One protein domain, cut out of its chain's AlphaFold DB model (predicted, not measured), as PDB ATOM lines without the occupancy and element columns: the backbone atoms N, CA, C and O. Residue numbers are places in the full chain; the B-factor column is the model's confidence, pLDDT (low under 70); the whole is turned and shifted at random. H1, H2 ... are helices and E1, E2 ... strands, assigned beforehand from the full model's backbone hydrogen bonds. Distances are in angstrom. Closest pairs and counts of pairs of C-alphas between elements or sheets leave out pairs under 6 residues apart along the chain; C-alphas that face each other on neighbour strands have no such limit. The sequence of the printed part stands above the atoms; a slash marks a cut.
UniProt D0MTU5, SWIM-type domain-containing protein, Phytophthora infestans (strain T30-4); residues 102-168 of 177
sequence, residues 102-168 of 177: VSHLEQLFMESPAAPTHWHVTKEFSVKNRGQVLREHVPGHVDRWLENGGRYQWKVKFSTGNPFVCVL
ATOM      1  N   VAL A 102     -13.444  29.113  12.624       74.38
ATOM      2  CA  VAL A 102     -12.689  28.050  11.940       74.38
ATOM      3  C   VAL A 102     -13.547  27.380  10.865       74.38
ATOM      4  O   VAL A 102     -13.137  27.339   9.715       74.38
ATOM      5  N   SER A 103     -14.785  27.007  11.195       73.75
ATOM      6  CA  SER A 103     -15.714  26.371  10.252       73.75
ATOM      7  C   SER A 103     -16.083  27.255   9.054       73.75
ATOM      8  O   SER A 103     -16.258  26.754   7.950       73.75
ATOM      9  N   HIS A 104     -16.195  28.574   9.252       74.25
ATOM     10  CA  HIS A 104     -16.496  29.495   8.154       74.25
ATOM     11  C   HIS A 104     -15.283  29.694   7.244       74.25
ATOM     12  O   HIS A 104     -15.431  29.731   6.028       74.25
ATOM     13  N   LEU A 105     -14.082  29.784   7.823       79.50
ATOM     14  CA  LEU A 105     -12.841  29.875   7.057       79.50
ATOM     15  C   LEU A 105     -12.562  28.584   6.281       79.50
ATOM     16  O   LEU A 105     -12.166  28.655   5.126       79.50
ATOM     17  N   GLU A 106     -12.827  27.417   6.869       80.12
ATOM     18  CA  GLU A 106     -12.752  26.128   6.173       80.12
ATOM     19  C   GLU A 106     -13.698  26.093   4.969       80.12
ATOM     20  O   GLU A 106     -13.261  25.768   3.867       80.12
ATOM     21  N   GLN A 107     -14.963  26.491   5.147       79.12
ATOM     22  CA  GLN A 107     -15.920  26.584   4.044       79.12
ATOM     23  C   GLN A 107     -15.455  27.574   2.969       79.12
ATOM     24  O   GLN A 107     -15.428  27.229   1.790       79.12
ATOM     25  N   LEU A 108     -15.028  28.773   3.370       81.25
ATOM     26  CA  LEU A 108     -14.523  29.800   2.461       81.25
ATOM     27  C   LEU A 108     -13.330  29.296   1.640       81.25
ATOM     28  O   LEU A 108     -13.239  29.583   0.451       81.25
ATOM     29  N   PHE A 109     -12.414  28.552   2.259       83.06
ATOM     30  CA  PHE A 109     -11.225  28.032   1.587       83.06
ATOM     31  C   PHE A 109     -11.517  26.820   0.702       83.06
ATOM     32  O   PHE A 109     -10.789  26.610  -0.264       83.06
ATOM     33  N   MET A 110     -12.575  26.055   0.991       79.75
ATOM     34  CA  MET A 110     -13.078  25.012   0.091       79.75
ATOM     35  C   MET A 110     -13.802  25.604  -1.124       79.75
ATOM     36  O   MET A 110     -13.595  25.138  -2.239       79.75
ATOM     37  N   GLU A 111     -14.633  26.631  -0.930       83.06
ATOM     38  CA  GLU A 111     -15.365  27.297  -2.018       83.06
ATOM     39  C   GLU A 111     -14.443  28.155  -2.895       83.06
ATOM     40  O   GLU A 111     -14.597  28.204  -4.114       83.06
ATOM     41  N   SER A 112     -13.478  28.839  -2.277       83.25
ATOM     42  CA  SER A 112     -12.550  29.744  -2.949       83.25
ATOM     43  C   SER A 112     -11.139  29.638  -2.347       83.25
ATOM     44  O   SER A 112     -10.762  30.431  -1.476       83.25
ATOM     45  N   PRO A 113     -10.296  28.722  -2.862       82.19
ATOM     46  CA  PRO A 113      -8.929  28.510  -2.373       82.19
ATOM     47  C   PRO A 113      -8.013  29.730  -2.541       82.19
ATOM     48  O   PRO A 113      -7.006  29.862  -1.845       82.19
ATOM     49  N   ALA A 114      -8.363  30.639  -3.455       83.56
ATOM     50  CA  ALA A 114      -7.644  31.887  -3.703       83.56
ATOM     51  C   ALA A 114      -8.018  33.018  -2.724       83.56
ATOM     52  O   ALA A 114      -7.324  34.031  -2.670       83.56
ATOM     53  N   ALA A 115      -9.089  32.870  -1.935       82.38
ATOM     54  CA  ALA A 115      -9.552  33.912  -1.016       82.38
ATOM     55  C   ALA A 115      -8.490  34.403  -0.005       82.38
ATOM     56  O   ALA A 115      -8.427  35.614   0.220       82.38
ATOM     57  N   PRO A 116      -7.640  33.539   0.593       83.25
ATOM     58  CA  PRO A 116      -6.626  33.980   1.545       83.25
ATOM     59  C   PRO A 116      -5.354  34.539   0.894       83.25
ATOM     60  O   PRO A 116      -4.419  34.887   1.614       83.25
ATOM     61  N   THR A 117      -5.254  34.628  -0.438       84.12
ATOM     62  CA  THR A 117      -4.072  35.218  -1.085       84.12
ATOM     63  C   THR A 117      -3.892  36.676  -0.636       84.12
ATOM     64  O   THR A 117      -4.855  37.430  -0.526       84.12
ATOM     65  N   HIS A 118      -2.651  37.061  -0.323       83.94
ATOM     66  CA  HIS A 118      -2.270  38.352   0.271       83.94
ATOM     67  C   HIS A 118      -2.746  38.617   1.707       83.94
ATOM     68  O   HIS A 118      -2.491  39.701   2.233       83.94
ATOM     69  N   TRP A 119      -3.372  37.655   2.392       86.44
ATOM     70  CA  TRP A 119      -3.702  37.839   3.805       86.44
ATOM     71  C   TRP A 119      -2.433  37.949   4.647       86.44
ATOM     72  O   TRP A 119      -1.490  37.170   4.482       86.44
ATOM     73  N   HIS A 120      -2.433  38.901   5.579       83.94
ATOM     74  CA  HIS A 120      -1.379  39.032   6.573       83.94
ATOM     75  C   HIS A 120      -1.541  37.973   7.657       83.94
ATOM     76  O   HIS A 120      -2.616  37.806   8.233       83.94
ATOM     77  N   VAL A 121      -0.448  37.283   7.958       82.94
ATOM     78  CA  VAL A 121      -0.402  36.242   8.983       82.94
ATOM     79  C   VAL A 121       0.748  36.504   9.937       82.94
ATOM     80  O   VAL A 121       1.762  37.101   9.581       82.94
ATOM     81  N   THR A 122       0.600  36.060  11.177       82.62
ATOM     82  CA  THR A 122       1.652  36.149  12.188       82.62
ATOM     83  C   THR A 122       1.847  34.772  12.784       82.62
ATOM     84  O   THR A 122       0.878  34.144  13.211       82.62
ATOM     85  N   LYS A 123       3.092  34.298  12.813       79.00
ATOM     86  CA  LYS A 123       3.451  33.015  13.422       79.00
ATOM     87  C   LYS A 123       4.496  33.246  14.507       79.00
ATOM     88  O   LYS A 123       5.356  34.112  14.373       79.00
ATOM     89  N   GLU A 124       4.377  32.501  15.598       79.25
ATOM     90  CA  GLU A 124       5.357  32.489  16.683       79.25
ATOM     91  C   GLU A 124       6.524  31.569  16.295       79.25
ATOM     92  O   GLU A 124       6.327  30.406  15.931       79.25
ATOM     93  N   PHE A 125       7.740  32.097  16.359       73.25
ATOM     94  CA  PHE A 125       8.985  31.400  16.080       73.25
ATOM     95  C   PHE A 125       9.817  31.312  17.354       73.25
ATOM     96  O   PHE A 125       9.963  32.283  18.090       73.25
ATOM     97  N   SER A 126      10.389  30.137  17.613       69.81
ATOM     98  CA  SER A 126      11.374  29.959  18.681       69.81
ATOM     99  C   SER A 126      12.765  30.246  18.126       69.81
ATOM    100  O   SER A 126      13.367  29.394  17.470       69.81
ATOM    101  N   VAL A 127      13.272  31.454  18.362       67.00
ATOM    102  CA  VAL A 127      14.603  31.883  17.930       67.00
ATOM    103  C   VAL A 127      15.580  31.674  19.082       67.00
ATOM    104  O   VAL A 127      15.414  32.224  20.171       67.00
ATOM    105  N   LYS A 128      16.617  30.862  18.862       60.84
ATOM    106  CA  LYS A 128      17.722  30.728  19.819       60.84
ATOM    107  C   LYS A 128      18.649  31.928  19.658       60.84
ATOM    108  O   LYS A 128      19.390  31.997  18.683       60.84
ATOM    109  N   ASN A 129      18.631  32.845  20.619       58.38
ATOM    110  CA  ASN A 129      19.568  33.960  20.679       58.38
ATOM    111  C   ASN A 129      20.423  33.835  21.948       58.38
ATOM    112  O   ASN A 129      19.889  33.779  23.054       58.38
ATOM    113  N   ARG A 130      21.752  33.742  21.791       53.69
ATOM    114  CA  ARG A 130      22.745  33.690  22.889       53.69
ATOM    115  C   ARG A 130      22.392  32.721  24.037       53.69
ATOM    116  O   ARG A 130      22.528  33.055  25.207       53.69
ATOM    117  N   GLY A 131      21.929  31.516  23.699       63.06
ATOM    118  CA  GLY A 131      21.603  30.465  24.677       63.06
ATOM    119  C   GLY A 131      20.205  30.555  25.302       63.06
ATOM    120  O   GLY A 131      19.809  29.627  26.000       63.06
ATOM    121  N   GLN A 132      19.427  31.602  25.007       53.47
ATOM    122  CA  GLN A 132      18.022  31.719  25.403       53.47
ATOM    123  C   GLN A 132      17.100  31.485  24.201       53.47
ATOM    124  O   GLN A 132      17.342  31.969  23.094       53.47
ATOM    125  N   VAL A 133      16.042  30.701  24.413       69.19
ATOM    126  CA  VAL A 133      14.981  30.490  23.423       69.19
ATOM    127  C   VAL A 133      13.982  31.631  23.577       69.19
ATOM    128  O   VAL A 133      13.223  31.662  24.543       69.19
ATOM    129  N   LEU A 134      14.000  32.576  22.641       67.75
ATOM    130  CA  LEU A 134      13.048  33.678  22.589       67.75
ATOM    131  C   LEU A 134      11.893  33.315  21.657       67.75
ATOM    132  O   LEU A 134      12.091  32.698  20.610       67.75
ATOM    133  N   ARG A 135      10.682  33.696  22.055       73.19
ATOM    134  CA  ARG A 135       9.470  33.576  21.244       73.19
ATOM    135  C   ARG A 135       9.272  34.886  20.498       73.19
ATOM    136  O   ARG A 135       8.989  35.909  21.114       73.19
ATOM    137  N   GLU A 136       9.465  34.858  19.190       75.62
ATOM    138  CA  GLU A 136       9.310  36.017  18.318       75.62
ATOM    139  C   GLU A 136       8.067  35.847  17.444       75.62
ATOM    140  O   GLU A 136       7.882  34.818  16.798       75.62
ATOM    141  N   HIS A 137       7.203  36.858  17.406       79.19
ATOM    142  CA  HIS A 137       6.061  36.885  16.497       79.19
ATOM    143  C   HIS A 137       6.479  37.534  15.182       79.19
ATOM    144  O   HIS A 137       6.659  38.748  15.112       79.19
ATOM    145  N   VAL A 138       6.617  36.727  14.134       78.31
ATOM    146  CA  VAL A 138       7.087  37.202  12.832       78.31
ATOM    147  C   VAL A 138       5.891  37.403  11.896       78.31
ATOM    148  O   VAL A 138       5.090  36.474  11.711       78.31
ATOM    149  N   PRO A 139       5.755  38.593  11.282       81.25
ATOM    150  CA  PRO A 139       4.739  38.850  10.276       81.25
ATOM    151  C   PRO A 139       5.108  38.212   8.927       81.25
ATOM    152  O   PRO A 139       6.268  38.159   8.515       81.25
ATOM    153  N   GLY A 140       4.092  37.755   8.211       85.06
ATOM    154  CA  GLY A 140       4.192  37.212   6.866       85.06
ATOM    155  C   GLY A 140       2.922  37.469   6.069       85.06
ATOM    156  O   GLY A 140       1.975  38.099   6.550       85.06
ATOM    157  N   HIS A 141       2.903  36.984   4.835       86.25
ATOM    158  CA  HIS A 141       1.718  37.008   3.989       86.25
ATOM    159  C   HIS A 141       1.596  35.725   3.172       86.25
ATOM    160  O   HIS A 141       2.591  35.061   2.867       86.25
ATOM    161  N   VAL A 142       0.363  35.378   2.811       86.25
ATOM    162  CA  VAL A 142       0.077  34.275   1.890       86.25
ATOM    163  C   VAL A 142       0.454  34.706   0.471       86.25
ATOM    164  O   VAL A 142      -0.123  35.651  -0.062       86.25
ATOM    165  N   ASP A 143       1.430  34.028  -0.134       85.12
ATOM    166  CA  ASP A 143       1.950  34.353  -1.469       85.12
ATOM    167  C   ASP A 143       1.149  33.641  -2.559       85.12
ATOM    168  O   ASP A 143       0.643  34.269  -3.482       85.12
ATOM    169  N   ARG A 144       1.043  32.312  -2.466       84.12
ATOM    170  CA  ARG A 144       0.421  31.465  -3.496       84.12
ATOM    171  C   ARG A 144      -0.251  30.264  -2.862       84.12
ATOM    172  O   ARG A 144       0.058  29.907  -1.727       84.12
ATOM    173  N   TRP A 145      -1.118  29.612  -3.618       85.25
ATOM    174  CA  TRP A 145      -1.745  28.359  -3.230       85.25
ATOM    175  C   TRP A 145      -1.546  27.302  -4.314       85.25
ATOM    176  O   TRP A 145      -1.252  27.623  -5.465       85.25
ATOM    177  N   LEU A 146      -1.627  26.044  -3.906       82.88
ATOM    178  CA  LEU A 146      -1.457  24.861  -4.733       82.88
ATOM    179  C   LEU A 146      -2.559  23.874  -4.360       82.88
ATOM    180  O   LEU A 146      -2.917  23.741  -3.189       82.88
ATOM    181  N   GLU A 147      -3.067  23.168  -5.355       81.94
ATOM    182  CA  GLU A 147      -3.953  22.032  -5.155       81.94
ATOM    183  C   GLU A 147      -3.156  20.751  -5.385       81.94
ATOM    184  O   GLU A 147      -2.522  20.588  -6.427       81.94
ATOM    185  N   ASN A 148      -3.162  19.853  -4.402       77.06
ATOM    186  CA  ASN A 148      -2.509  18.556  -4.509       77.06
ATOM    187  C   ASN A 148      -3.489  17.450  -4.104       77.06
ATOM    188  O   ASN A 148      -3.733  17.234  -2.917       77.06
ATOM    189  N   GLY A 149      -4.084  16.780  -5.095       71.12
ATOM    190  CA  GLY A 149      -4.964  15.626  -4.878       71.12
ATOM    191  C   GLY A 149      -6.181  15.919  -3.994       71.12
ATOM    192  O   GLY A 149      -6.514  15.107  -3.135       71.12
ATOM    193  N   GLY A 150      -6.804  17.094  -4.149       71.94
ATOM    194  CA  GLY A 150      -7.947  17.526  -3.333       71.94
ATOM    195  C   GLY A 150      -7.578  18.136  -1.974       71.94
ATOM    196  O   GLY A 150      -8.468  18.497  -1.207       71.94
ATOM    197  N   ARG A 151      -6.283  18.288  -1.660       77.62
ATOM    198  CA  ARG A 151      -5.811  19.090  -0.522       77.62
ATOM    199  C   ARG A 151      -5.307  20.444  -1.007       77.62
ATOM    200  O   ARG A 151      -4.404  20.515  -1.844       77.62
ATOM    201  N   TYR A 152      -5.849  21.509  -0.430       81.19
ATOM    202  CA  TYR A 152      -5.372  22.868  -0.665       81.19
ATOM    203  C   TYR A 152      -4.191  23.186   0.252       81.19
ATOM    204  O   TYR A 152      -4.215  22.920   1.460       81.19
ATOM    205  N   GLN A 153      -3.142  23.744  -0.345       83.50
ATOM    206  CA  GLN A 153      -1.921  24.156   0.331       83.50
ATOM    207  C   GLN A 153      -1.637  25.624   0.041       83.50
ATOM    208  O   GLN A 153      -1.654  26.041  -1.113       83.50
ATOM    209  N   TRP A 154      -1.302  26.402   1.065       85.56
ATOM    210  CA  TRP A 154      -0.911  27.804   0.927       85.56
ATOM    211  C   TRP A 154       0.553  27.989   1.296       85.56
ATOM    212  O   TRP A 154       0.990  27.592   2.377       85.56
ATOM    213  N   LYS A 155       1.306  28.626   0.399       84.12
ATOM    214  CA  LYS A 155       2.684  29.055   0.625       84.12
ATOM    215  C   LYS A 155       2.685  30.434   1.265       84.12
ATOM    216  O   LYS A 155       2.196  31.404   0.686       84.12
ATOM    217  N   VAL A 156       3.266  30.514   2.454       84.25
ATOM    218  CA  VAL A 156       3.379  31.735   3.249       84.25
ATOM    219  C   VAL A 156       4.826  32.206   3.245       84.25
ATOM    220  O   VAL A 156       5.735  31.452   3.599       84.25
ATOM    221  N   LYS A 157       5.034  33.470   2.874       81.56
ATOM    222  CA  LYS A 157       6.330  34.146   2.961       81.56
ATOM    223  C   LYS A 157       6.383  34.975   4.238       81.56
ATOM    224  O   LYS A 157       5.618  35.925   4.398       81.56
ATOM    225  N   PHE A 158       7.295  34.621   5.135       79.88
ATOM    226  CA  PHE A 158       7.604  35.406   6.330       79.88
ATOM    227  C   PHE A 158       8.792  36.333   6.066       79.88
ATOM    228  O   PHE A 158       9.634  36.035   5.218       79.88
ATOM    229  N   SER A 159       8.870  37.454   6.789       75.12
ATOM    230  CA  SER A 159       9.973  38.418   6.647       75.12
ATOM    231  C   SER A 159      11.349  37.786   6.896       75.12
ATOM    232  O   SER A 159      12.326  38.156   6.250       75.12
ATOM    233  N   THR A 160      11.421  36.765   7.750       66.50
ATOM    234  CA  THR A 160      12.615  35.942   7.991       66.50
ATOM    235  C   THR A 160      12.782  34.834   6.944       66.50
ATOM    236  O   THR A 160      12.934  33.673   7.300       66.50
ATOM    237  N   GLY A 161      12.732  35.184   5.652       55.19
ATOM    238  CA  GLY A 161      13.286  34.461   4.487       55.19
ATOM    239  C   GLY A 161      12.870  33.008   4.192       55.19
ATOM    240  O   GLY A 161      13.068  32.552   3.071       55.19
ATOM    241  N   ASN A 162      12.293  32.276   5.142       59.59
ATOM    242  CA  ASN A 162      11.973  30.862   5.016       59.59
ATOM    243  C   ASN A 162      10.487  30.713   4.661       59.59
ATOM    244  O   ASN A 162       9.631  31.111   5.461       59.59
ATOM    245  N   PRO A 163      10.160  30.173   3.474       58.44
ATOM    246  CA  PRO A 163       8.783  29.883   3.103       58.44
ATOM    247  C   PRO A 163       8.232  28.726   3.949       58.44
ATOM    248  O   PRO A 163       8.955  27.793   4.290       58.44
ATOM    249  N   PHE A 164       6.945  28.785   4.291       63.78
ATOM    250  CA  PHE A 164       6.218  27.692   4.951       63.78
ATOM    251  C   PHE A 164       5.006  27.292   4.122       63.78
ATOM    252  O   PHE A 164       4.404  28.136   3.456       63.78
ATOM    253  N   VAL A 165       4.613  26.024   4.225       61.56
ATOM    254  CA  VAL A 165       3.385  25.505   3.622       61.56
ATOM    255  C   VAL A 165       2.375  25.217   4.727       61.56
ATOM    256  O   VAL A 165       2.681  24.547   5.712       61.56
ATOM    257  N   CYS A 166       1.166  25.742   4.579       63.66
ATOM    258  CA  CYS A 166       0.038  25.429   5.448       63.66
ATOM    259  C   CYS A 166      -0.965  24.596   4.640       63.66
ATOM    260  O   CYS A 166      -1.309  24.972   3.522       63.66
ATOM    261  N   VAL A 167      -1.399  23.457   5.183       59.88
ATOM    262  CA  VAL A 167      -2.258  22.479   4.495       59.88
ATOM    263  C   VAL A 167      -3.601  22.394   5.211       59.88
ATOM    264  O   VAL A 167      -3.632  22.313   6.438       59.88
ATOM    265  N   LEU A 168      -4.709  22.386   4.463       50.56
ATOM    266  CA  LEU A 168      -6.029  22.091   5.029       50.56
ATOM    267  C   LEU A 168      -6.170  20.570   5.219       50.56
ATOM    268  O   LEU A 168      -6.121  19.834   4.233       50.56
TER     269      LEU A 168
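This is residues 102 to 168 of the 177 residues of the protein "SWIM-type domain-containing protein" of Phytophthora infestans (strain T30-4) (UniProt D0MTU5). A long antiparallel sheet of four strands curls like part of a barrel, with the hairpin of E1 and E2 reaching to one end of a rod and the helix H1 lying off the sheet toward the other end. The long strand E2 is shared: its first part runs beside E1, and its last part runs beside E3, which has the short E4 on its other side. The printed part has 67 residues, with one named helix followed by four named strands, H1 E1 E2 E3 E4; the sheet's order is E1 - E2 - E3 - E4, all antiparallel, and the class is mostly strand. The whole is loose, with a radius of gyration of the C-alphas of 14.1 A, and spans 46 by 21 by 20 A.

The sheet holds E1, residues 120 to 129, E2, residues 132 to 148, E3, residues 151 to 158, and E4, residues 163 to 167. They form a meander, each strand the antiparallel neighbour of the one before. E1 and E2 are a hairpin at 139 degrees; N 125 and O 136 are within hydrogen-bond range at 2.8 A, and C-alphas 120 and 141, which face each other, are 4.5 A apart. E2 and E3 are a hairpin at 135 degrees, with N 146 and O 153 within range at 2.8 A. E3 and E4 are a hairpin at 152 degrees, with N 154 and O 166 within range at 2.8 A. E1 and E4 are the edge strands and are apart. E1 bends by 54 degrees at residue 126, and E2 bends by 81 degrees at residue 144. The sheet is strongly twisted, and the way across it turns by 171 degrees from edge to edge. H1, residues 102 to 111, is not on the sheet. It is apart from E2 and E4, and only just apart from E3, at 8.0 A. In H1 every O i to N i+4 pair is within hydrogen-bond range.

E2, the longest strand, measures 38.6 A, from C-alpha 132 at (18.022, 31.719, 25.403) to C-alpha 148 at (-2.509, 18.556, -4.509). E1 measures 25.8 A, E3 22.2 A and E4 13.4 A. H1 measures 14.2 A and begins with C-alpha 102 at (-12.689, 28.050, 11.940). E4 ends with C-alpha 167 at (-2.258, 22.479, 4.495).

The two C-alphas farthest apart, those of Glu 111 and Arg 130, are 46.0 A apart. The printed part has no cut. The links between the strands are tight, and the link from H1 to E1, 8 residues, is short. The mean pLDDT of the printed part is 75.5, and residues 126 to 134 and 160 to 168 are under 70.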